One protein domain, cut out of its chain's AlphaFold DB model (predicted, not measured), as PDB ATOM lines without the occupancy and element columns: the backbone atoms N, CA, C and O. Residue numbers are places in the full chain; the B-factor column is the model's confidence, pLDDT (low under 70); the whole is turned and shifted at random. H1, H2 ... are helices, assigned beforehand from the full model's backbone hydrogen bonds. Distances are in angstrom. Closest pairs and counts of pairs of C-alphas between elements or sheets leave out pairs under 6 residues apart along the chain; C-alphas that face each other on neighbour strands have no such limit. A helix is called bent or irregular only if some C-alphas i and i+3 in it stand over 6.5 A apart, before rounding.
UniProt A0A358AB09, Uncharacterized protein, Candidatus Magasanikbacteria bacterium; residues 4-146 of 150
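Overview. This is residues 4 to 146 of the 150 residues of an uncharacterized protein of Candidatus Magasanikbacteria bacterium (UniProt A0A358AB09). Four long helices make an elongated up-and-down bundle: H3 and H4 pack on H1 but stay apart from each other, while H5 starts beside H4 and crosses H1 and H3. Short H2 packs on H3 near its first residues, and residues 141 to 146 of H5 stick out. The printed part has 143 residues with five named helices, H1 to H5 in order, and no named strand; the class is all helix. It is compact, with a radius of gyration of the C-alphas of 16.3 A, and spans 49 by 32 by 20 A, only just elongated.

Arrangement. Begin with H1, residues 4 to 37, which touches H3, residues 52 to 78, opposite ways at a shallow tilt of 31 degrees; their closest C-alphas, of Ser 19 and Ser 64, are 3.8 A apart. H2, residues 41 to 47, touches H3 at residues 54 to 58 alone, closest at the C-alphas of Asp 44 and Ser 54, 5.3 A. H4, residues 83 to 108, touches H1 the same way at 16 degrees, a shallow tilt, closest at the C-alphas of Phe 17 and Ala 93, 4.7 A. H5, residues 111 to 146, forms a helical hairpin with H4, and touches H1 at a steep tilt of 42 degrees, closest at the C-alphas of Gly 15 and Ser 132, 4.8 A. Every O i to N i+4 pair is within hydrogen-bond range in H1, H2 and H3; 20 of 22 are in H4 and 28 of 32 in H5.

Along the chain. Find C-alpha 4 at (-26.238, 6.668, -56.683); from there H1 runs 47.2 A to His 37. H2 spans 10.0 A, H3 37.7 A and H4 37.9 A. H5 runs 53.1 A to C-alpha 146 at (-18.824, -4.992, -61.113) and is irregular, with C-alphas 139 and 142 7.3 A apart.

Size, cuts and confidence. The farthest C-alphas, of Gly 109 and Arg 146, are 55.3 A apart. The printed part has no cut, and its four links are tight. Look for pLDDT under 70 at residues 77 to 81, 104 to 128 and 142 to 146.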
ATOM      1  N   GLN A   4     -27.465   7.223 -57.258       73.88
ATOM      2  CA  GLN A   4     -26.238   6.668 -56.683       73.88
ATOM      3  C   GLN A   4     -25.339   7.708 -56.008       73.88
ATOM      4  O   GLN A   4     -24.780   7.437 -54.948       73.88
ATOM      5  N   LYS A   5     -25.191   8.903 -56.598       76.19
ATOM      6  CA  LYS A   5     -24.405   9.989 -55.986       76.19
ATOM      7  C   LYS A   5     -25.064  10.461 -54.688       76.19
ATOM      8  O   LYS A   5     -24.366  10.755 -53.724       76.19
ATOM      9  N   GLN A   6     -26.394  10.469 -54.646       78.81
ATOM     10  CA  GLN A   6     -27.162  10.829 -53.456       78.81
ATOM     11  C   GLN A   6     -27.026   9.780 -52.343       78.81
ATOM     12  O   GLN A   6     -26.845  10.140 -51.182       78.81
ATOM     13  N   GLN A   7     -27.029   8.490 -52.681       79.12
ATOM     14  CA  GLN A   7     -26.778   7.413 -51.716       79.12
ATOM     15  C   GLN A   7     -25.352   7.462 -51.150       79.12
ATOM     16  O   GLN A   7     -25.184   7.365 -49.936       79.12
ATOM     17  N   LEU A   8     -24.343   7.684 -51.999       80.44
ATOM     18  CA  LEU A   8     -22.949   7.865 -51.570       80.44
ATOM     19  C   LEU A   8     -22.796   9.055 -50.621       80.44
ATOM     20  O   LEU A   8     -22.175   8.923 -49.570       80.44
ATOM     21  N   LEU A   9     -23.408  10.195 -50.957       82.56
ATOM     22  CA  LEU A   9     -23.392  11.377 -50.098       82.56
ATOM     23  C   LEU A   9     -24.064  11.095 -48.748       82.56
ATOM     24  O   LEU A   9     -23.532  11.468 -47.710       82.56
ATOM     25  N   THR A  10     -25.209  10.409 -48.746       82.25
ATOM     26  CA  THR A  10     -25.922  10.075 -47.501       82.25
ATOM     27  C   THR A  10     -25.100   9.129 -46.627       82.25
ATOM     28  O   THR A  10     -25.024   9.335 -45.421       82.25
ATOM     29  N   GLN A  11     -24.440   8.125 -47.214       83.12
ATOM     30  CA  GLN A  11     -23.549   7.219 -46.481       83.12
ATOM     31  C   GLN A  11     -22.355   7.960 -45.887       83.12
ATOM     32  O   GLN A  11     -22.063   7.788 -44.708       83.12
ATOM     33  N   PHE A  12     -21.709   8.821 -46.672       85.31
ATOM     34  CA  PHE A  12     -20.583   9.620 -46.205       85.31
ATOM     35  C   PHE A  12     -20.975  10.518 -45.028       85.31
ATOM     36  O   PHE A  12     -20.320  10.510 -43.988       85.31
ATOM     37  N   VAL A  13     -22.087  11.245 -45.158       86.31
ATOM     38  CA  VAL A  13     -22.578  12.140 -44.107       86.31
ATOM     39  C   VAL A  13     -23.049  11.367 -42.873       86.31
ATOM     40  O   VAL A  13     -22.821  11.806 -41.749       86.31
ATOM     41  N   ALA A  14     -23.663  10.199 -43.050       85.12
ATOM     42  CA  ALA A  14     -23.998   9.331 -41.929       85.12
ATOM     43  C   ALA A  14     -22.753   8.793 -41.226       85.12
ATOM     44  O   ALA A  14     -22.755   8.693 -40.004       85.12
ATOM     45  N   GLY A  15     -21.690   8.502 -41.977       84.75
ATOM     46  CA  GLY A  15     -20.379   8.186 -41.427       84.75
ATOM     47  C   GLY A  15     -19.864   9.311 -40.537       84.75
ATOM     48  O   GLY A  15     -19.489   9.042 -39.399       84.75
ATOM     49  N   ILE A  16     -19.929  10.562 -41.005       85.44
ATOM     50  CA  ILE A  16     -19.521  11.741 -40.223       85.44
ATOM     51  C   ILE A  16     -20.353  11.827 -38.944       85.44
ATOM     52  O   ILE A  16     -19.799  11.848 -37.852       85.44
ATOM     53  N   PHE A  17     -21.680  11.778 -39.064       87.25
ATOM     54  CA  PHE A  17     -22.588  11.842 -37.921       87.25
ATOM     55  C   PHE A  17     -22.341  10.723 -36.896       87.25
ATOM     56  O   PHE A  17     -22.230  10.984 -35.699       87.25
ATOM     57  N   GLY A  18     -22.212   9.480 -37.364       86.88
ATOM     58  CA  GLY A  18     -21.902   8.329 -36.522       86.88
ATOM     59  C   GLY A  18     -20.547   8.469 -35.838       86.88
ATOM     60  O   GLY A  18     -20.437   8.219 -34.641       86.88
ATOM     61  N   SER A  19     -19.536   8.925 -36.576       86.06
ATOM     62  CA  SER A  19     -18.203   9.184 -36.032       86.06
ATOM     63  C   SER A  19     -18.254  10.223 -34.926       86.06
ATOM     64  O   SER A  19     -17.661  10.020 -33.877       86.06
ATOM     65  N   THR A  20     -18.993  11.315 -35.125       83.94
ATOM     66  CA  THR A  20     -19.121  12.371 -34.122       83.94
ATOM     67  C   THR A  20     -19.761  11.848 -32.841       83.94
ATOM     68  O   THR A  20     -19.221  12.074 -31.762       83.94
ATOM     69  N   ILE A  21     -20.875  11.115 -32.936       85.56
ATOM     70  CA  ILE A  21     -21.551  10.564 -31.750       85.56
ATOM     71  C   ILE A  21     -20.625   9.614 -30.997       85.56
ATOM     72  O   ILE A  21     -20.398   9.786 -29.801       85.56
ATOM     73  N   PHE A  22     -20.078   8.613 -31.686       88.31
ATOM     74  CA  PHE A  22     -19.247   7.609 -31.029       88.31
ATOM     75  C   PHE A  22     -17.891   8.161 -30.592       88.31
ATOM     76  O   PHE A  22     -17.346   7.678 -29.608       88.31
ATOM     77  N   GLY A  23     -17.363   9.184 -31.264       83.94
ATOM     78  CA  GLY A  23     -16.180   9.915 -30.826       83.94
ATOM     79  C   GLY A  23     -16.419  10.630 -29.498       83.94
ATOM     80  O   GLY A  23     -15.636  10.463 -28.569       83.94
ATOM     81  N   ILE A  24     -17.549  11.335 -29.349       81.06
ATOM     82  CA  ILE A  24     -17.928  11.971 -28.074       81.06
ATOM     83  C   ILE A  24     -18.097  10.919 -26.972       81.06
ATOM     84  O   ILE A  24     -17.557  11.077 -25.877       81.06
ATOM     85  N   PHE A  25     -18.813   9.827 -27.256       85.38
ATOM     86  CA  PHE A  25     -18.991   8.741 -26.289       85.38
ATOM     87  C   PHE A  25     -17.662   8.092 -25.898       85.38
ATOM     88  O   PHE A  25     -17.400   7.923 -24.710       85.38
ATOM     89  N   GLY A  26     -16.816   7.772 -26.877       85.94
ATOM     90  CA  GLY A  26     -15.502   7.176 -26.664       85.94
ATOM     91  C   GLY A  26     -14.606   8.073 -25.818       85.94
ATOM     92  O   GLY A  26     -14.005   7.601 -24.852       85.94
ATOM     93  N   TRP A  27     -14.589   9.373 -26.117       82.25
ATOM     94  CA  TRP A  27     -13.873  10.376 -25.334       82.25
ATOM     95  C   TRP A  27     -14.336  10.395 -23.879       82.25
ATOM     96  O   TRP A  27     -13.514  10.251 -22.979       82.25
ATOM     97  N   LEU A  28     -15.649  10.480 -23.647       81.12
ATOM     98  CA  LEU A  28     -16.238  10.461 -22.308       81.12
ATOM     99  C   LEU A  28     -15.836   9.214 -21.523       81.12
ATOM    100  O   LEU A  28     -15.297   9.320 -20.422       81.12
ATOM    101  N   THR A  29     -16.059   8.034 -22.104       85.12
ATOM    102  CA  THR A  29     -15.756   6.765 -21.436       85.12
ATOM    103  C   THR A  29     -14.277   6.628 -21.102       85.12
ATOM    104  O   THR A  29     -13.936   6.216 -19.993       85.12
ATOM    105  N   MET A  30     -13.392   7.017 -22.021       85.88
ATOM    106  CA  MET A  30     -11.956   6.862 -21.819       85.88
ATOM    107  C   MET A  30     -11.366   7.956 -20.935       85.88
ATOM    108  O   MET A  30     -10.418   7.671 -20.215       85.88
ATOM    109  N   MET A  31     -11.933   9.165 -20.899       79.19
ATOM    110  CA  MET A  31     -11.548  10.162 -19.896       79.19
ATOM    111  C   MET A  31     -11.946   9.726 -18.491       79.19
ATOM    112  O   MET A  31     -11.140   9.846 -17.574       79.19
ATOM    113  N   THR A  32     -13.156   9.185 -18.303       81.88
ATOM    114  CA  THR A  32     -13.569   8.652 -16.995       81.88
ATOM    115  C   THR A  32     -12.669   7.495 -16.568       81.88
ATOM    116  O   THR A  32     -12.244   7.435 -15.417       81.88
ATOM    117  N   TYR A  33     -12.325   6.605 -17.500       83.62
ATOM    118  CA  TYR A  33     -11.364   5.540 -17.239       83.62
ATOM    119  C   TYR A  33      -9.972   6.097 -16.894       83.62
ATOM    120  O   TYR A  33      -9.414   5.751 -15.856       83.62
ATOM    121  N   GLY A  34      -9.437   7.002 -17.717       82.25
ATOM    122  CA  GLY A  34      -8.105   7.588 -17.559       82.25
ATOM    123  C   GLY A  34      -7.954   8.450 -16.305       82.25
ATOM    124  O   GLY A  34      -6.883   8.470 -15.711       82.25
ATOM    125  N   GLY A  35      -9.026   9.108 -15.858       79.50
ATOM    126  CA  GLY A  35      -9.053   9.849 -14.595       79.50
ATOM    127  C   GLY A  35      -8.992   8.951 -13.354       79.50
ATOM    128  O   GLY A  35      -8.425   9.354 -12.345       79.50
ATOM    129  N   ASN A  36      -9.519   7.723 -13.437       83.31
ATOM    130  CA  ASN A  36      -9.563   6.782 -12.311       83.31
ATOM    131  C   ASN A  36      -8.400   5.778 -12.298       83.31
ATOM    132  O   ASN A  36      -7.975   5.340 -11.232       83.31
ATOM    133  N   HIS A  37      -7.906   5.383 -13.472       83.31
ATOM    134  CA  HIS A  37      -6.932   4.297 -13.627       83.31
ATOM    135  C   HIS A  37      -5.626   4.735 -14.298       83.31
ATOM    136  O   HIS A  37      -4.711   3.924 -14.437       83.31
ATOM    137  N   GLY A  38      -5.523   6.001 -14.710       82.56
ATOM    138  CA  GLY A  38      -4.457   6.456 -15.593       82.56
ATOM    139  C   GLY A  38      -4.636   5.934 -17.020       82.56
ATOM    140  O   GLY A  38      -5.506   5.109 -17.314       82.56
ATOM    141  N   CYS A  39      -3.802   6.432 -17.928       85.94
ATOM    142  CA  CYS A  39      -3.759   5.939 -19.296       85.94
ATOM    143  C   CYS A  39      -2.603   4.971 -19.512       85.94
ATOM    144  O   CYS A  39      -1.670   4.884 -18.714       85.94
ATOM    145  N   TRP A  40      -2.664   4.212 -20.605       86.50
ATOM    146  CA  TRP A  40      -1.529   3.391 -20.993       86.50
ATOM    147  C   TRP A  40      -0.377   4.282 -21.480       86.50
ATOM    148  O   TRP A  40      -0.612   5.140 -22.332       86.50
ATOM    149  N   PRO A  41       0.878   4.018 -21.067       85.56
ATOM    150  CA  PRO A  41       2.026   4.861 -21.423       85.56
ATOM    151  C   PRO A  41       2.244   5.001 -22.932       85.56
ATOM    152  O   PRO A  41       2.760   6.004 -23.420       85.56
ATOM    153  N   ILE A  42       1.855   3.976 -23.700       88.50
ATOM    154  CA  ILE A  42       1.941   4.016 -25.159       88.50
ATOM    155  C   ILE A  42       0.959   5.025 -25.763       88.50
ATOM    156  O   ILE A  42       1.286   5.670 -26.752       88.50
ATOM    157  N   ILE A  43      -0.216   5.185 -25.152       83.88
ATOM    158  CA  ILE A  43      -1.237   6.142 -25.578       83.88
ATOM    159  C   ILE A  43      -0.768   7.555 -25.232       83.88
ATOM    160  O   ILE A  43      -0.767   8.414 -26.109       83.88
ATOM    161  N   ASP A  44      -0.268   7.769 -24.013       82.69
ATOM    162  CA  ASP A  44       0.334   9.046 -23.603       82.69
ATOM    163  C   ASP A  44       1.425   9.497 -24.586       82.69
ATOM    164  O   ASP A  44       1.440  10.637 -25.047       82.69
ATOM    165  N   LYS A  45       2.293   8.570 -25.012       85.31
ATOM    166  CA  LYS A  45       3.363   8.849 -25.979       85.31
ATOM    167  C   LYS A  45       2.856   9.171 -27.389       85.31
ATOM    168  O   LYS A  45       3.471   9.981 -28.075       85.31
ATOM    169  N   ILE A  46       1.773   8.534 -27.841       83.00
ATOM    170  CA  ILE A  46       1.182   8.790 -29.167       83.00
ATOM    171  C   ILE A  46       0.516  10.167 -29.207       83.00
ATOM    172  O   ILE A  46       0.639  10.875 -30.205       83.00
ATOM    173  N   PHE A  47      -0.179  10.541 -28.132       78.38
ATOM    174  CA  PHE A  47      -0.911  11.805 -28.052       78.38
ATOM    175  C   PHE A  47      -0.078  12.957 -27.486       78.38
ATOM    176  O   PHE A  47      -0.521  14.100 -27.549       78.38
ATOM    177  N   ASN A  48       1.138  12.670 -27.010       77.75
ATOM    178  CA  ASN A  48       2.039  13.625 -26.366       77.75
ATOM    179  C   ASN A  48       1.341  14.413 -25.242       77.75
ATOM    180  O   ASN A  48       1.544  15.615 -25.085       77.75
ATOM    181  N   ASP A  49       0.486  13.711 -24.502       74.31
ATOM    182  CA  ASP A  49      -0.376  14.233 -23.444       74.31
ATOM    183  C   ASP A  49      -0.391  13.225 -22.283       74.31
ATOM    184  O   ASP A  49       0.093  12.100 -22.442       74.31
ATOM    185  N   VAL A  50      -0.897  13.605 -21.110       74.88
ATOM    186  CA  VAL A  50      -0.742  12.794 -19.889       74.88
ATOM    187  C   VAL A  50      -2.081  12.394 -19.282       74.88
ATOM    188  O   VAL A  50      -2.899  13.231 -18.890       74.88
ATOM    189  N   GLY A  51      -2.261  11.086 -19.104       75.25
ATOM    190  CA  GLY A  51      -3.335  10.519 -18.300       75.25
ATOM    191  C   GLY A  51      -4.716  10.715 -18.920       75.25
ATOM    192  O   GLY A  51      -5.099  10.046 -19.877       75.25
ATOM    193  N   TYR A  52      -5.537  11.574 -18.324       75.62
ATOM    194  CA  TYR A  52      -6.959  11.615 -18.664       75.62
ATOM    195  C   TYR A  52      -7.222  12.135 -20.096       75.62
ATOM    196  O   TYR A  52      -8.099  11.605 -20.783       75.62
ATOM    197  N   LEU A  53      -6.434  13.105 -20.578       74.94
ATOM    198  CA  LEU A  53      -6.606  13.736 -21.898       74.94
ATOM    199  C   LEU A  53      -6.178  12.837 -23.059       74.94
ATOM    200  O   LEU A  53      -6.882  12.740 -24.069       74.94
ATOM    201  N   SER A  54      -5.056  12.140 -22.913       81.25
ATOM    202  CA  SER A  54      -4.536  11.166 -23.880       81.25
ATOM    203  C   SER A  54      -5.486   9.978 -24.033       81.25
ATOM    204  O   SER A  54      -5.799   9.573 -25.157       81.25
ATOM    205  N   CYS A  55      -6.036   9.473 -22.927       84.56
ATOM    206  CA  CYS A  55      -7.056   8.426 -22.963       84.56
ATOM    207  C   CYS A  55      -8.357   8.903 -23.613       84.56
ATOM    208  O   CYS A  55      -8.887   8.210 -24.485       84.56
ATOM    209  N   GLY A  56      -8.839  10.099 -23.264       81.56
ATOM    210  CA  GLY A  56      -9.972  10.724 -23.949       81.56
ATOM    211  C   GLY A  56      -9.751  10.825 -25.452       81.56
ATOM    212  O   GLY A  56     -10.596  10.403 -26.242       81.56
ATOM    213  N   SER A  57      -8.592  11.335 -25.865       80.75
ATOM    214  CA  SER A  57      -8.226  11.486 -27.274       80.75
ATOM    215  C   SER A  57      -8.239  10.142 -27.998       80.75
ATOM    216  O   SER A  57      -8.921  10.001 -29.012       80.75
ATOM    217  N   PHE A  58      -7.596   9.115 -27.439       85.38
ATOM    218  CA  PHE A  58      -7.637   7.761 -27.992       85.38
ATOM    219  C   PHE A  58      -9.062   7.214 -28.115       85.38
ATOM    220  O   PHE A  58      -9.434   6.692 -29.169       85.38
ATOM    221  N   GLY A  59      -9.879   7.382 -27.072       86.50
ATOM    222  CA  GLY A  59     -11.290   7.005 -27.083       86.50
ATOM    223  C   GLY A  59     -12.078   7.706 -28.184       86.50
ATOM    224  O   GLY A  59     -12.872   7.066 -28.869       86.50
ATOM    225  N   SER A  60     -11.813   8.992 -28.408       83.69
ATOM    226  CA  SER A  60     -12.427   9.774 -29.484       83.69
ATOM    227  C   SER A  60     -12.071   9.226 -30.863       83.69
ATOM    228  O   SER A  60     -12.957   9.020 -31.696       83.69
ATOM    229  N   TYR A  61     -10.793   8.915 -31.103       83.19
ATOM    230  CA  TYR A  61     -10.353   8.320 -32.365       83.19
ATOM    231  C   TYR A  61     -10.982   6.941 -32.578       83.19
ATOM    232  O   TYR A  61     -11.643   6.724 -33.595       83.19
ATOM    233  N   ALA A  62     -10.840   6.023 -31.618       86.12
ATOM    234  CA  ALA A  62     -11.391   4.671 -31.713       86.12
ATOM    235  C   ALA A  62     -12.920   4.682 -31.894       86.12
ATOM    236  O   ALA A  62     -13.455   3.995 -32.769       86.12
ATOM    237  N   GLY A  63     -13.612   5.519 -31.119       87.69
ATOM    238  CA  GLY A  63     -15.049   5.739 -31.223       87.69
ATOM    239  C   GLY A  63     -15.451   6.268 -32.596       87.69
ATOM    240  O   GLY A  63     -16.370   5.734 -33.207       87.69
ATOM    241  N   SER A  64     -14.721   7.242 -33.141       84.50
ATOM    242  CA  SER A  64     -15.009   7.810 -34.463       84.50
ATOM    243  C   SER A  64     -14.936   6.760 -35.579       84.50
ATOM    244  O   SER A  64     -15.841   6.677 -36.409       84.50
ATOM    245  N   TYR A  65     -13.913   5.898 -35.571       83.81
ATOM    246  CA  TYR A  65     -13.799   4.807 -36.547       83.81
ATOM    247  C   TYR A  65     -14.949   3.801 -36.426       83.81
ATOM    248  O   TYR A  65     -15.568   3.453 -37.433       83.81
ATOM    249  N   LEU A  66     -15.273   3.358 -35.208       87.56
ATOM    250  CA  LEU A  66     -16.388   2.435 -34.975       87.56
ATOM    251  C   LEU A  66     -17.734   3.057 -35.371       87.56
ATOM    252  O   LEU A  66     -18.546   2.409 -36.033       87.56
ATOM    253  N   GLY A  67     -17.944   4.328 -35.034       86.62
ATOM    254  CA  GLY A  67     -19.143   5.088 -35.368       86.62
ATOM    255  C   GLY A  67     -19.364   5.224 -36.869       86.62
ATOM    256  O   GLY A  67     -20.481   4.992 -37.339       86.62
ATOM    257  N   ALA A  68     -18.311   5.525 -37.639       84.56
ATOM    258  CA  ALA A  68     -18.392   5.549 -39.099       84.56
ATOM    259  C   ALA A  68     -18.825   4.192 -39.666       84.56
ATOM    260  O   ALA A  68     -19.720   4.139 -40.513       84.56
ATOM    261  N   ILE A  69     -18.220   3.094 -39.195       85.31
ATOM    262  CA  ILE A  69     -18.540   1.739 -39.666       85.31
ATOM    263  C   ILE A  69     -20.011   1.424 -39.394       85.31
ATOM    264  O   ILE A  69     -20.744   1.059 -40.315       85.31
ATOM    265  N   ILE A  70     -20.459   1.603 -38.149       87.38
ATOM    266  CA  ILE A  70     -21.828   1.278 -37.732       87.38
ATOM    267  C   ILE A  70     -22.845   2.115 -38.518       87.38
ATOM    268  O   ILE A  70     -23.809   1.564 -39.052       87.38
ATOM    269  N   ALA A  71     -22.622   3.425 -38.652       84.81
ATOM    270  CA  ALA A  71     -23.562   4.310 -39.334       84.81
ATOM    271  C   ALA A  71     -23.654   4.033 -40.843       84.81
ATOM    272  O   ALA A  71     -24.759   3.968 -41.393       84.81
ATOM    273  N   ILE A  72     -22.520   3.801 -41.515       82.25
ATOM    274  CA  ILE A  72     -22.493   3.470 -42.949       82.25
ATOM    275  C   ILE A  72     -23.183   2.124 -43.205       82.25
ATOM    276  O   ILE A  72     -23.983   2.012 -44.141       82.25
ATOM    277  N   LEU A  73     -22.935   1.113 -42.365       82.12
ATOM    278  CA  LEU A  73     -23.601  -0.190 -42.470       82.12
ATOM    279  C   LEU A  73     -25.113  -0.074 -42.253       82.12
ATOM    280  O   LEU A  73     -25.885  -0.645 -43.025       82.12
ATOM    281  N   PHE A  74     -25.551   0.710 -41.270       81.44
ATOM    282  CA  PHE A  74     -26.972   0.895 -40.982       81.44
ATOM    283  C   PHE A  74     -27.719   1.577 -42.140       81.44
ATOM    284  O   PHE A  74     -28.798   1.131 -42.541       81.44
ATOM    285  N   ILE A  75     -27.126   2.608 -42.754       74.81
ATOM    286  CA  ILE A  75     -27.710   3.282 -43.927       74.81
ATOM    287  C   ILE A  75     -27.722   2.372 -45.156       74.81
ATOM    288  O   ILE A  75     -28.689   2.394 -45.923       74.81
ATOM    289  N   LYS A  76     -26.687   1.543 -45.341       70.50
ATOM    290  CA  LYS A  76     -26.656   0.543 -46.416       70.50
ATOM    291  C   LYS A  76     -27.831  -0.433 -46.309       70.50
ATOM    292  O   LYS A  76     -28.398  -0.792 -47.338       70.50
ATOM    293  N   ILE A  77     -28.221  -0.813 -45.089       64.25
ATOM    294  CA  ILE A  77     -29.372  -1.689 -44.831       64.25
ATOM    295  C   ILE A  77     -30.695  -0.949 -45.077       64.25
ATOM    296  O   ILE A  77     -31.564  -1.469 -45.770       64.25
ATOM    297  N   LYS A  78     -30.854   0.279 -44.560       65.38
ATOM    298  CA  LYS A  78     -32.131   1.017 -44.618       65.38
ATOM    299  C   LYS A  78     -32.383   1.850 -45.884       65.38
ATOM    300  O   LYS A  78     -33.401   2.533 -45.925       65.38
ATOM    301  N   LYS A  79     -31.506   1.812 -46.901       64.50
ATOM    302  CA  LYS A  79     -31.601   2.592 -48.164       64.50
ATOM    303  C   LYS A  79     -32.218   3.984 -47.960       64.50
ATOM    304  O   LYS A  79     -33.237   4.346 -48.543       64.50
ATOM    305  N   ILE A  80     -31.580   4.783 -47.114       61.53
ATOM    306  CA  ILE A  80     -32.004   6.162 -46.891       61.53
ATOM    307  C   ILE A  80     -31.411   6.988 -48.032       61.53
ATOM    308  O   ILE A  80     -30.215   7.252 -48.068       61.53
ATOM    309  N   GLY A  81     -32.235   7.299 -49.028       61.75
ATOM    310  CA  GLY A  81     -31.809   7.968 -50.257       61.75
ATOM    311  C   GLY A  81     -32.241   9.423 -50.355       61.75
ATOM    312  O   GLY A  81     -32.308   9.923 -51.469       61.75
ATOM    313  N   ASN A  82     -32.595  10.110 -49.261       78.69
ATOM    314  CA  ASN A  82     -33.149  11.466 -49.336       78.69
ATOM    315  C   ASN A  82     -32.112  12.539 -48.978       78.69
ATOM    316  O   ASN A  82     -31.557  12.542 -47.882       78.69
ATOM    317  N   PHE A  83     -31.910  13.494 -49.888       74.00
ATOM    318  CA  PHE A  83     -30.987  14.617 -49.725       74.00
ATOM    319  C   PHE A  83     -31.269  15.441 -48.460       74.00
ATOM    320  O   PHE A  83     -30.338  15.874 -47.786       74.00
ATOM    321  N   LYS A  84     -32.549  15.591 -48.082       81.81
ATOM    322  CA  LYS A  84     -32.939  16.277 -46.837       81.81
ATOM    323  C   LYS A  84     -32.350  15.594 -45.600       81.81
ATOM    324  O   LYS A  84     -31.869  16.272 -44.703       81.81
ATOM    325  N   THR A  85     -32.340  14.261 -45.569       79.56
ATOM    326  CA  THR A  85     -31.782  13.496 -44.448       79.56
ATOM    327  C   THR A  85     -30.278  13.702 -44.323       79.56
ATOM    328  O   THR A  85     -29.790  13.857 -43.209       79.56
ATOM    329  N   SER A  86     -29.553  13.789 -45.439       80.62
ATOM    330  CA  SER A  86     -28.126  14.127 -45.425       80.62
ATOM    331  C   SER A  86     -27.887  15.517 -44.841       80.62
ATOM    332  O   SER A  86     -26.999  15.677 -44.017       80.62
ATOM    333  N   ILE A  87     -28.704  16.516 -45.189       84.19
ATOM    334  CA  ILE A  87     -28.585  17.851 -44.582       84.19
ATOM    335  C   ILE A  87     -28.806  17.776 -43.071       84.19
ATOM    336  O   ILE A  87     -27.985  18.295 -42.321       84.19
ATOM    337  N   TYR A  88     -29.869  17.104 -42.615       85.75
ATOM    338  CA  TYR A  88     -30.137  16.972 -41.182       85.75
ATOM    339  C   TYR A  88     -28.993  16.275 -40.446       85.75
ATOM    340  O   TYR A  88     -28.531  16.792 -39.438       85.75
ATOM    341  N   LEU A  89     -28.482  15.160 -40.974       83.81
ATOM    342  CA  LEU A  89     -27.359  14.437 -40.375       83.81
ATOM    343  C   LEU A  89     -26.092  15.294 -40.311       83.81
ATOM    344  O   LEU A  89     -25.408  15.288 -39.292       83.81
ATOM    345  N   LEU A  90     -25.803  16.058 -41.369       84.50
ATOM    346  CA  LEU A  90     -24.644  16.943 -41.403       84.50
ATOM    347  C   LEU A  90     -24.785  18.055 -40.362       84.50
ATOM    348  O   LEU A  90     -23.908  18.225 -39.525       84.50
ATOM    349  N   VAL A  91     -25.912  18.773 -40.371       86.06
ATOM    350  CA  VAL A  91     -26.187  19.858 -39.420       86.06
ATOM    351  C   VAL A  91     -26.142  19.334 -37.987       86.06
ATOM    352  O   VAL A  91     -25.501  19.944 -37.134       86.06
ATOM    353  N   SER A  92     -26.747  18.176 -37.719       82.50
ATOM    354  CA  SER A  92     -26.690  17.545 -36.403       82.50
ATOM    355  C   SER A  92     -25.269  17.156 -36.005       82.50
ATOM    356  O   SER A  92     -24.925  17.357 -34.848       82.50
ATOM    357  N   ALA A  93     -24.425  16.672 -36.922       80.19
ATOM    358  CA  ALA A  93     -23.025  16.356 -36.627       80.19
ATOM    359  C   ALA A  93     -22.214  17.594 -36.205       80.19
ATOM    360  O   ALA A  93     -21.322  17.481 -35.372       80.19
ATOM    361  N   PHE A  94     -22.545  18.782 -36.719       79.25
ATOM    362  CA  PHE A  94     -21.912  20.036 -36.293       79.25
ATOM    363  C   PHE A  94     -22.517  20.614 -35.009       79.25
ATOM    364  O   PHE A  94     -21.789  21.151 -34.176       79.25
ATOM    365  N   LEU A  95     -23.835  20.504 -34.820       82.56
ATOM    366  CA  LEU A  95     -24.513  21.055 -33.643       82.56
ATOM    367  C   LEU A  95     -24.301  20.214 -32.379       82.56
ATOM    368  O   LEU A  95     -24.189  20.786 -31.297       82.56
ATOM    369  N   LEU A  96     -24.235  18.882 -32.485       78.75
ATOM    370  CA  LEU A  96     -24.106  17.987 -31.323       78.75
ATOM    371  C   LEU A  96     -22.880  18.306 -30.457       78.75
ATOM    372  O   LEU A  96     -23.045  18.437 -29.247       78.75
ATOM    373  N   PRO A  97     -21.678  18.478 -31.036       74.69
ATOM    374  CA  PRO A  97     -20.497  18.902 -30.295       74.69
ATOM    375  C   PRO A  97     -20.667  20.212 -29.539       74.69
ATOM    376  O   PRO A  97     -20.230  20.320 -28.399       74.69
ATOM    377  N   ILE A  98     -21.327  21.193 -30.156       76.62
ATOM    378  CA  ILE A  98     -21.549  22.517 -29.568       76.62
ATOM    379  C   ILE A  98     -22.507  22.405 -28.379       76.62
ATOM    380  O   ILE A  98     -22.228  22.931 -27.303       76.62
ATOM    381  N   ILE A  99     -23.611  21.674 -28.556       80.38
ATOM    382  CA  ILE A  99     -24.591  21.410 -27.494       80.38
ATOM    383  C   ILE A  99     -23.924  20.658 -26.340       80.38
ATOM    384  O   ILE A  99     -24.111  21.010 -25.176       80.38
ATOM    385  N   TYR A 100     -23.119  19.644 -26.660       74.31
ATOM    386  CA  TYR A 100     -22.389  18.869 -25.669       74.31
ATOM    387  C   TYR A 100     -21.373  19.724 -24.907       74.31
ATOM    388  O   TYR A 100     -21.353  19.683 -23.681       74.31
ATOM    389  N   ALA A 101     -20.576  20.534 -25.606       70.00
ATOM    390  CA  ALA A 101     -19.615  21.431 -24.981       70.00
ATOM    391  C   ALA A 101     -20.313  22.395 -24.014       70.00
ATOM    392  O   ALA A 101     -19.884  22.537 -22.871       70.00
ATOM    393  N   TYR A 102     -21.425  23.006 -24.435       73.56
ATOM    394  CA  TYR A 102     -22.210  23.902 -23.586       73.56
ATOM    395  C   TYR A 102     -22.734  23.196 -22.325       73.56
ATOM    396  O   TYR A 102     -22.601  23.717 -21.216       73.56
ATOM    397  N   TRP A 103     -23.279  21.986 -22.474       74.69
ATOM    398  CA  TRP A 103     -23.749  21.180 -21.344       74.69
ATOM    399  C   TRP A 103     -22.613  20.784 -20.390       74.69
ATOM    400  O   TRP A 103     -22.761  20.893 -19.172       74.69
ATOM    401  N   ALA A 104     -21.472  20.352 -20.932       65.56
ATOM    402  CA  ALA A 104     -20.307  19.958 -20.147       65.56
ATOM    403  C   ALA A 104     -19.741  21.148 -19.356       65.56
ATOM    404  O   ALA A 104     -19.448  21.007 -18.170       65.56
ATOM    405  N   PHE A 105     -19.671  22.335 -19.962       64.19
ATOM    406  CA  PHE A 105     -19.239  23.558 -19.282       64.19
ATOM    407  C   PHE A 105     -20.121  23.904 -18.084       64.19
ATOM    408  O   PHE A 105     -19.613  24.124 -16.986       64.19
ATOM    409  N   GLY A 106     -21.445  23.882 -18.273       65.00
ATOM    410  CA  GLY A 106     -22.395  24.188 -17.203       65.00
ATOM    411  C   GLY A 106     -22.340  23.210 -16.024       65.00
ATOM    412  O   GLY A 106     -22.747  23.570 -14.924       65.00
ATOM    413  N   ARG A 107     -21.838  21.986 -16.235       64.12
ATOM    414  CA  ARG A 107     -21.768  20.948 -15.198       64.12
ATOM    415  C   ARG A 107     -20.416  20.860 -14.495       64.12
ATOM    416  O   ARG A 107     -20.396  20.583 -13.301       64.12
ATOM    417  N   PHE A 108     -19.315  21.039 -15.222       62.41
ATOM    418  CA  PHE A 108     -17.969  20.797 -14.693       62.41
ATOM    419  C   PHE A 108     -17.207  22.075 -14.326       62.41
ATOM    420  O   PHE A 108     -16.218  21.973 -13.617       62.41
ATOM    421  N   GLY A 109     -17.641  23.267 -14.758       55.56
ATOM    422  CA  GLY A 109     -17.035  24.549 -14.354       55.56
ATOM    423  C   GLY A 109     -15.590  24.790 -14.825       55.56
ATOM    424  O   GLY A 109     -15.096  25.914 -14.742       55.56
ATOM    425  N   ASP A 110     -14.929  23.775 -15.379       58.59
ATOM    426  CA  ASP A 110     -13.551  23.837 -15.846       58.59
ATOM    427  C   ASP A 110     -13.481  24.355 -17.291       58.59
ATOM    428  O   ASP A 110     -13.606  23.613 -18.270       58.59
ATOM    429  N   TYR A 111     -13.206  25.655 -17.429       53.44
ATOM    430  CA  TYR A 111     -12.836  26.309 -18.693       53.44
ATOM    431  C   TYR A 111     -11.832  25.520 -19.567       53.44
ATOM    432  O   TYR A 111     -12.050  25.460 -20.783       53.44
ATOM    433  N   PRO A 112     -10.769  24.885 -19.026       55.78
ATOM    434  CA  PRO A 112      -9.848  24.105 -19.854       55.78
ATOM    435  C   PRO A 112     -10.477  22.825 -20.426       55.78
ATOM    436  O   PRO A 112     -10.191  22.477 -21.569       55.78
ATOM    437  N   ALA A 113     -11.398  22.171 -19.709       52.38
ATOM    438  CA  ALA A 113     -12.114  20.997 -20.214       52.38
ATOM    439  C   ALA A 113     -13.113  21.359 -21.330       52.38
ATOM    440  O   ALA A 113     -13.340  20.566 -22.241       52.38
ATOM    441  N   PHE A 114     -13.669  22.575 -21.302       54.22
ATOM    442  CA  PHE A 114     -14.547  23.090 -22.357       54.22
ATOM    443  C   PHE A 114     -13.803  23.365 -23.664       54.22
ATOM    444  O   PHE A 114     -14.236  22.914 -24.725       54.22
ATOM    445  N   PHE A 115     -12.655  24.046 -23.601       56.19
ATOM    446  CA  PHE A 115     -11.829  24.279 -24.788       56.19
ATOM    447  C   PHE A 115     -11.188  22.992 -25.310       56.19
ATOM    448  O   PHE A 115     -11.158  22.806 -26.524       56.19
ATOM    449  N   ALA A 116     -10.775  22.073 -24.431       56.00
ATOM    450  CA  ALA A 116     -10.328  20.741 -24.830       56.00
ATOM    451  C   ALA A 116     -11.467  19.946 -25.488       56.00
ATOM    452  O   ALA A 116     -11.276  19.359 -26.548       56.00
ATOM    453  N   GLY A 117     -12.681  19.995 -24.932       57.25
ATOM    454  CA  GLY A 117     -13.869  19.366 -25.507       57.25
ATOM    455  C   GLY A 117     -14.205  19.904 -26.898       57.25
ATOM    456  O   GLY A 117     -14.441  19.110 -27.806       57.25
ATOM    457  N   ILE A 118     -14.162  21.227 -27.099       59.69
ATOM    458  CA  ILE A 118     -14.411  21.890 -28.394       59.69
ATOM    459  C   ILE A 118     -13.280  21.639 -29.394       59.69
ATOM    460  O   ILE A 118     -13.558  21.343 -30.554       59.69
ATOM    461  N   GLN A 119     -12.013  21.732 -28.981       57.91
ATOM    462  CA  GLN A 119     -10.878  21.442 -29.861       57.91
ATOM    463  C   GLN A 119     -10.887  19.980 -30.294       57.91
ATOM    464  O   GLN A 119     -10.751  19.701 -31.481       57.91
ATOM    465  N   ILE A 120     -11.124  19.048 -29.373       59.22
ATOM    466  CA  ILE A 120     -11.133  17.617 -29.675       59.22
ATOM    467  C   ILE A 120     -12.368  17.242 -30.490       59.22
ATOM    468  O   ILE A 120     -12.239  16.433 -31.399       59.22
ATOM    469  N   THR A 121     -13.541  17.841 -30.260       58.53
ATOM    470  CA  THR A 121     -14.699  17.597 -31.137       58.53
ATOM    471  C   THR A 121     -14.579  18.278 -32.496       58.53
ATOM    472  O   THR A 121     -14.980  17.687 -33.496       58.53
ATOM    473  N   GLY A 122     -13.986  19.469 -32.580       60.03
ATOM    474  CA  GLY A 122     -13.680  20.136 -33.848       60.03
ATOM    475  C   GLY A 122     -12.664  19.348 -34.678       60.03
ATOM    476  O   GLY A 122     -12.879  19.114 -35.870       60.03
ATOM    477  N   ILE A 123     -11.607  18.845 -34.031       59.41
ATOM    478  CA  ILE A 123     -10.652  17.908 -34.629       59.41
ATOM    479  C   ILE A 123     -11.348  16.589 -34.953       59.41
ATOM    480  O   ILE A 123     -11.105  16.068 -36.029       59.41
ATOM    481  N   ALA A 124     -12.246  16.066 -34.117       56.91
ATOM    482  CA  ALA A 124     -12.975  14.831 -34.402       56.91
ATOM    483  C   ALA A 124     -13.909  14.986 -35.605       56.91
ATOM    484  O   ALA A 124     -14.021  14.055 -36.389       56.91
ATOM    485  N   ILE A 125     -14.526  16.151 -35.829       62.69
ATOM    486  CA  ILE A 125     -15.312  16.411 -37.042       62.69
ATOM    487  C   ILE A 125     -14.399  16.418 -38.277       62.69
ATOM    488  O   ILE A 125     -14.681  15.715 -39.247       62.69
ATOM    489  N   LEU A 126     -13.273  17.136 -38.247       63.41
ATOM    490  CA  LEU A 126     -12.320  17.154 -39.368       63.41
ATOM    491  C   LEU A 126     -11.679  15.779 -39.605       63.41
ATOM    492  O   LEU A 126     -11.573  15.310 -40.739       63.41
ATOM    493  N   ALA A 127     -11.324  15.095 -38.526       63.41
ATOM    494  CA  ALA A 127     -10.754  13.762 -38.525       63.41
ATOM    495  C   ALA A 127     -11.803  12.680 -38.785       63.41
ATOM    496  O   ALA A 127     -11.395  11.577 -39.104       63.41
ATOM    497  N   SER A 128     -13.113  12.959 -38.710       69.88
ATOM    498  CA  SER A 128     -14.194  12.016 -39.050       69.88
ATOM    499  C   SER A 128     -14.474  11.941 -40.546       69.88
ATOM    500  O   SER A 128     -14.974  10.922 -41.032       69.88
ATOM    501  N   ALA A 129     -14.106  12.982 -41.297       73.31
ATOM    502  CA  ALA A 129     -14.219  12.982 -42.749       73.31
ATOM    503  C   ALA A 129     -13.328  11.899 -43.378       73.31
ATOM    504  O   ALA A 129     -13.743  11.250 -44.336       73.31
ATOM    505  N   ILE A 130     -12.141  11.651 -42.810       76.38
ATOM    506  CA  ILE A 130     -11.182  10.658 -43.314       76.38
ATOM    507  C   ILE A 130     -11.708   9.213 -43.138       76.38
ATOM    508  O   ILE A 130     -11.861   8.532 -44.154       76.38
ATOM    509  N   PRO A 131     -12.075   8.732 -41.928       72.62
ATOM    510  CA  PRO A 131     -12.728   7.442 -41.717       72.62
ATOM    511  C   PRO A 131     -13.975   7.292 -42.577       72.62
ATOM    512  O   PRO A 131     -14.154   6.267 -43.230       72.62
ATOM    513  N   SER A 132     -14.810   8.331 -42.640       79.81
ATOM    514  CA  SER A 132     -16.043   8.295 -43.425       79.81
ATOM    515  C   SER A 132     -15.758   8.139 -44.915       79.81
ATOM    516  O   SER A 132     -16.418   7.335 -45.572       79.81
ATOM    517  N   ALA A 133     -14.754   8.832 -45.458       80.19
ATOM    518  CA  ALA A 133     -14.336   8.693 -46.851       80.19
ATOM    519  C   ALA A 133     -13.766   7.296 -47.130       80.19
ATOM    520  O   ALA A 133     -14.194   6.642 -48.083       80.19
ATOM    521  N   ILE A 134     -12.856   6.817 -46.277       80.44
ATOM    522  CA  ILE A 134     -12.217   5.501 -46.404       80.44
ATOM    523  C   ILE A 134     -13.273   4.395 -46.360       80.44
ATOM    524  O   ILE A 134     -13.330   3.560 -47.260       80.44
ATOM    525  N   ILE A 135     -14.151   4.397 -45.358       77.19
ATOM    526  CA  ILE A 135     -15.158   3.346 -45.181       77.19
ATOM    527  C   ILE A 135     -16.209   3.420 -46.288       77.19
ATOM    528  O   ILE A 135     -16.571   2.387 -46.847       77.19
ATOM    529  N   THR A 136     -16.654   4.619 -46.678       79.38
ATOM    530  CA  THR A 136     -17.585   4.769 -47.810       79.38
ATOM    531  C   THR A 136     -16.970   4.222 -49.098       79.38
ATOM    532  O   THR A 136     -17.655   3.539 -49.862       79.38
ATOM    533  N   PHE A 137     -15.675   4.450 -49.331       79.75
ATOM    534  CA  PHE A 137     -14.957   3.891 -50.474       79.75
ATOM    535  C   PHE A 137     -14.843   2.360 -50.392       79.75
ATOM    536  O   PHE A 137     -15.239   1.668 -51.330       79.75
ATOM    537  N   LEU A 138     -14.391   1.816 -49.258       79.94
ATOM    538  CA  LEU A 138     -14.247   0.370 -49.033       79.94
ATOM    539  C   LEU A 138     -15.574  -0.382 -49.189       79.94
ATOM    540  O   LEU A 138     -15.632  -1.436 -49.821       79.94
ATOM    541  N   VAL A 139     -16.667   0.173 -48.668       75.50
ATOM    542  CA  VAL A 139     -17.995  -0.452 -48.716       75.50
ATOM    543  C   VAL A 139     -18.575  -0.472 -50.136       75.50
ATOM    544  O   VAL A 139     -19.370  -1.365 -50.455       75.50
ATOM    545  N   ASN A 140     -18.173   0.471 -50.997       75.75
ATOM    546  CA  ASN A 140     -18.665   0.606 -52.372       75.75
ATOM    547  C   ASN A 140     -17.673   0.126 -53.453       75.75
ATOM    548  O   ASN A 140     -18.065   0.011 -54.617       75.75
ATOM    549  N   ILE A 141     -16.438  -0.256 -53.094       78.56
ATOM    550  CA  ILE A 141     -15.456  -0.914 -53.982       78.56
ATOM    551  C   ILE A 141     -16.071  -2.043 -54.833       78.56
ATOM    552  O   ILE A 141     -15.865  -2.047 -56.050       78.56
ATOM    553  N   PRO A 142     -16.889  -2.964 -54.277       67.06
ATOM    554  CA  PRO A 142     -17.434  -4.078 -55.056       67.06
ATOM    555  C   PRO A 142     -18.344  -3.626 -56.210       67.06
ATOM    556  O   PRO A 142     -18.450  -4.309 -57.229       67.06
ATOM    557  N   GLN A 143     -18.994  -2.465 -56.075       65.56
ATOM    558  CA  GLN A 143     -19.870  -1.900 -57.105       65.56
ATOM    559  C   GLN A 143     -19.069  -1.291 -58.264       65.56
ATOM    560  O   GLN A 143     -19.490  -1.384 -59.418       65.56
ATOM    561  N   PHE A 144     -17.890  -0.729 -57.978       59.88
ATOM    562  CA  PHE A 144     -16.971  -0.216 -58.996       59.88
ATOM    563  C   PHE A 144     -16.348  -1.336 -59.833       59.88
ATOM    564  O   PHE A 144     -16.279  -1.215 -61.056       59.88
ATOM    565  N   PHE A 145     -15.962  -2.455 -59.213       62.25
ATOM    566  CA  PHE A 145     -15.410  -3.598 -59.950       62.25
ATOM    567  C   PHE A 145     -16.462  -4.360 -60.765       62.25
ATOM    568  O   PHE A 145     -16.146  -4.854 -61.845       62.25
ATOM    569  N   ARG A 146     -17.726  -4.409 -60.318       57.94
ATOM    570  CA  ARG A 146     -18.824  -4.992 -61.113       57.94
ATOM    571  C   ARG A 146     -19.147  -4.191 -62.378       57.94
ATOM    572  O   ARG A 146     -19.533  -4.793 -63.370       57.94
TER     573      ARG A 146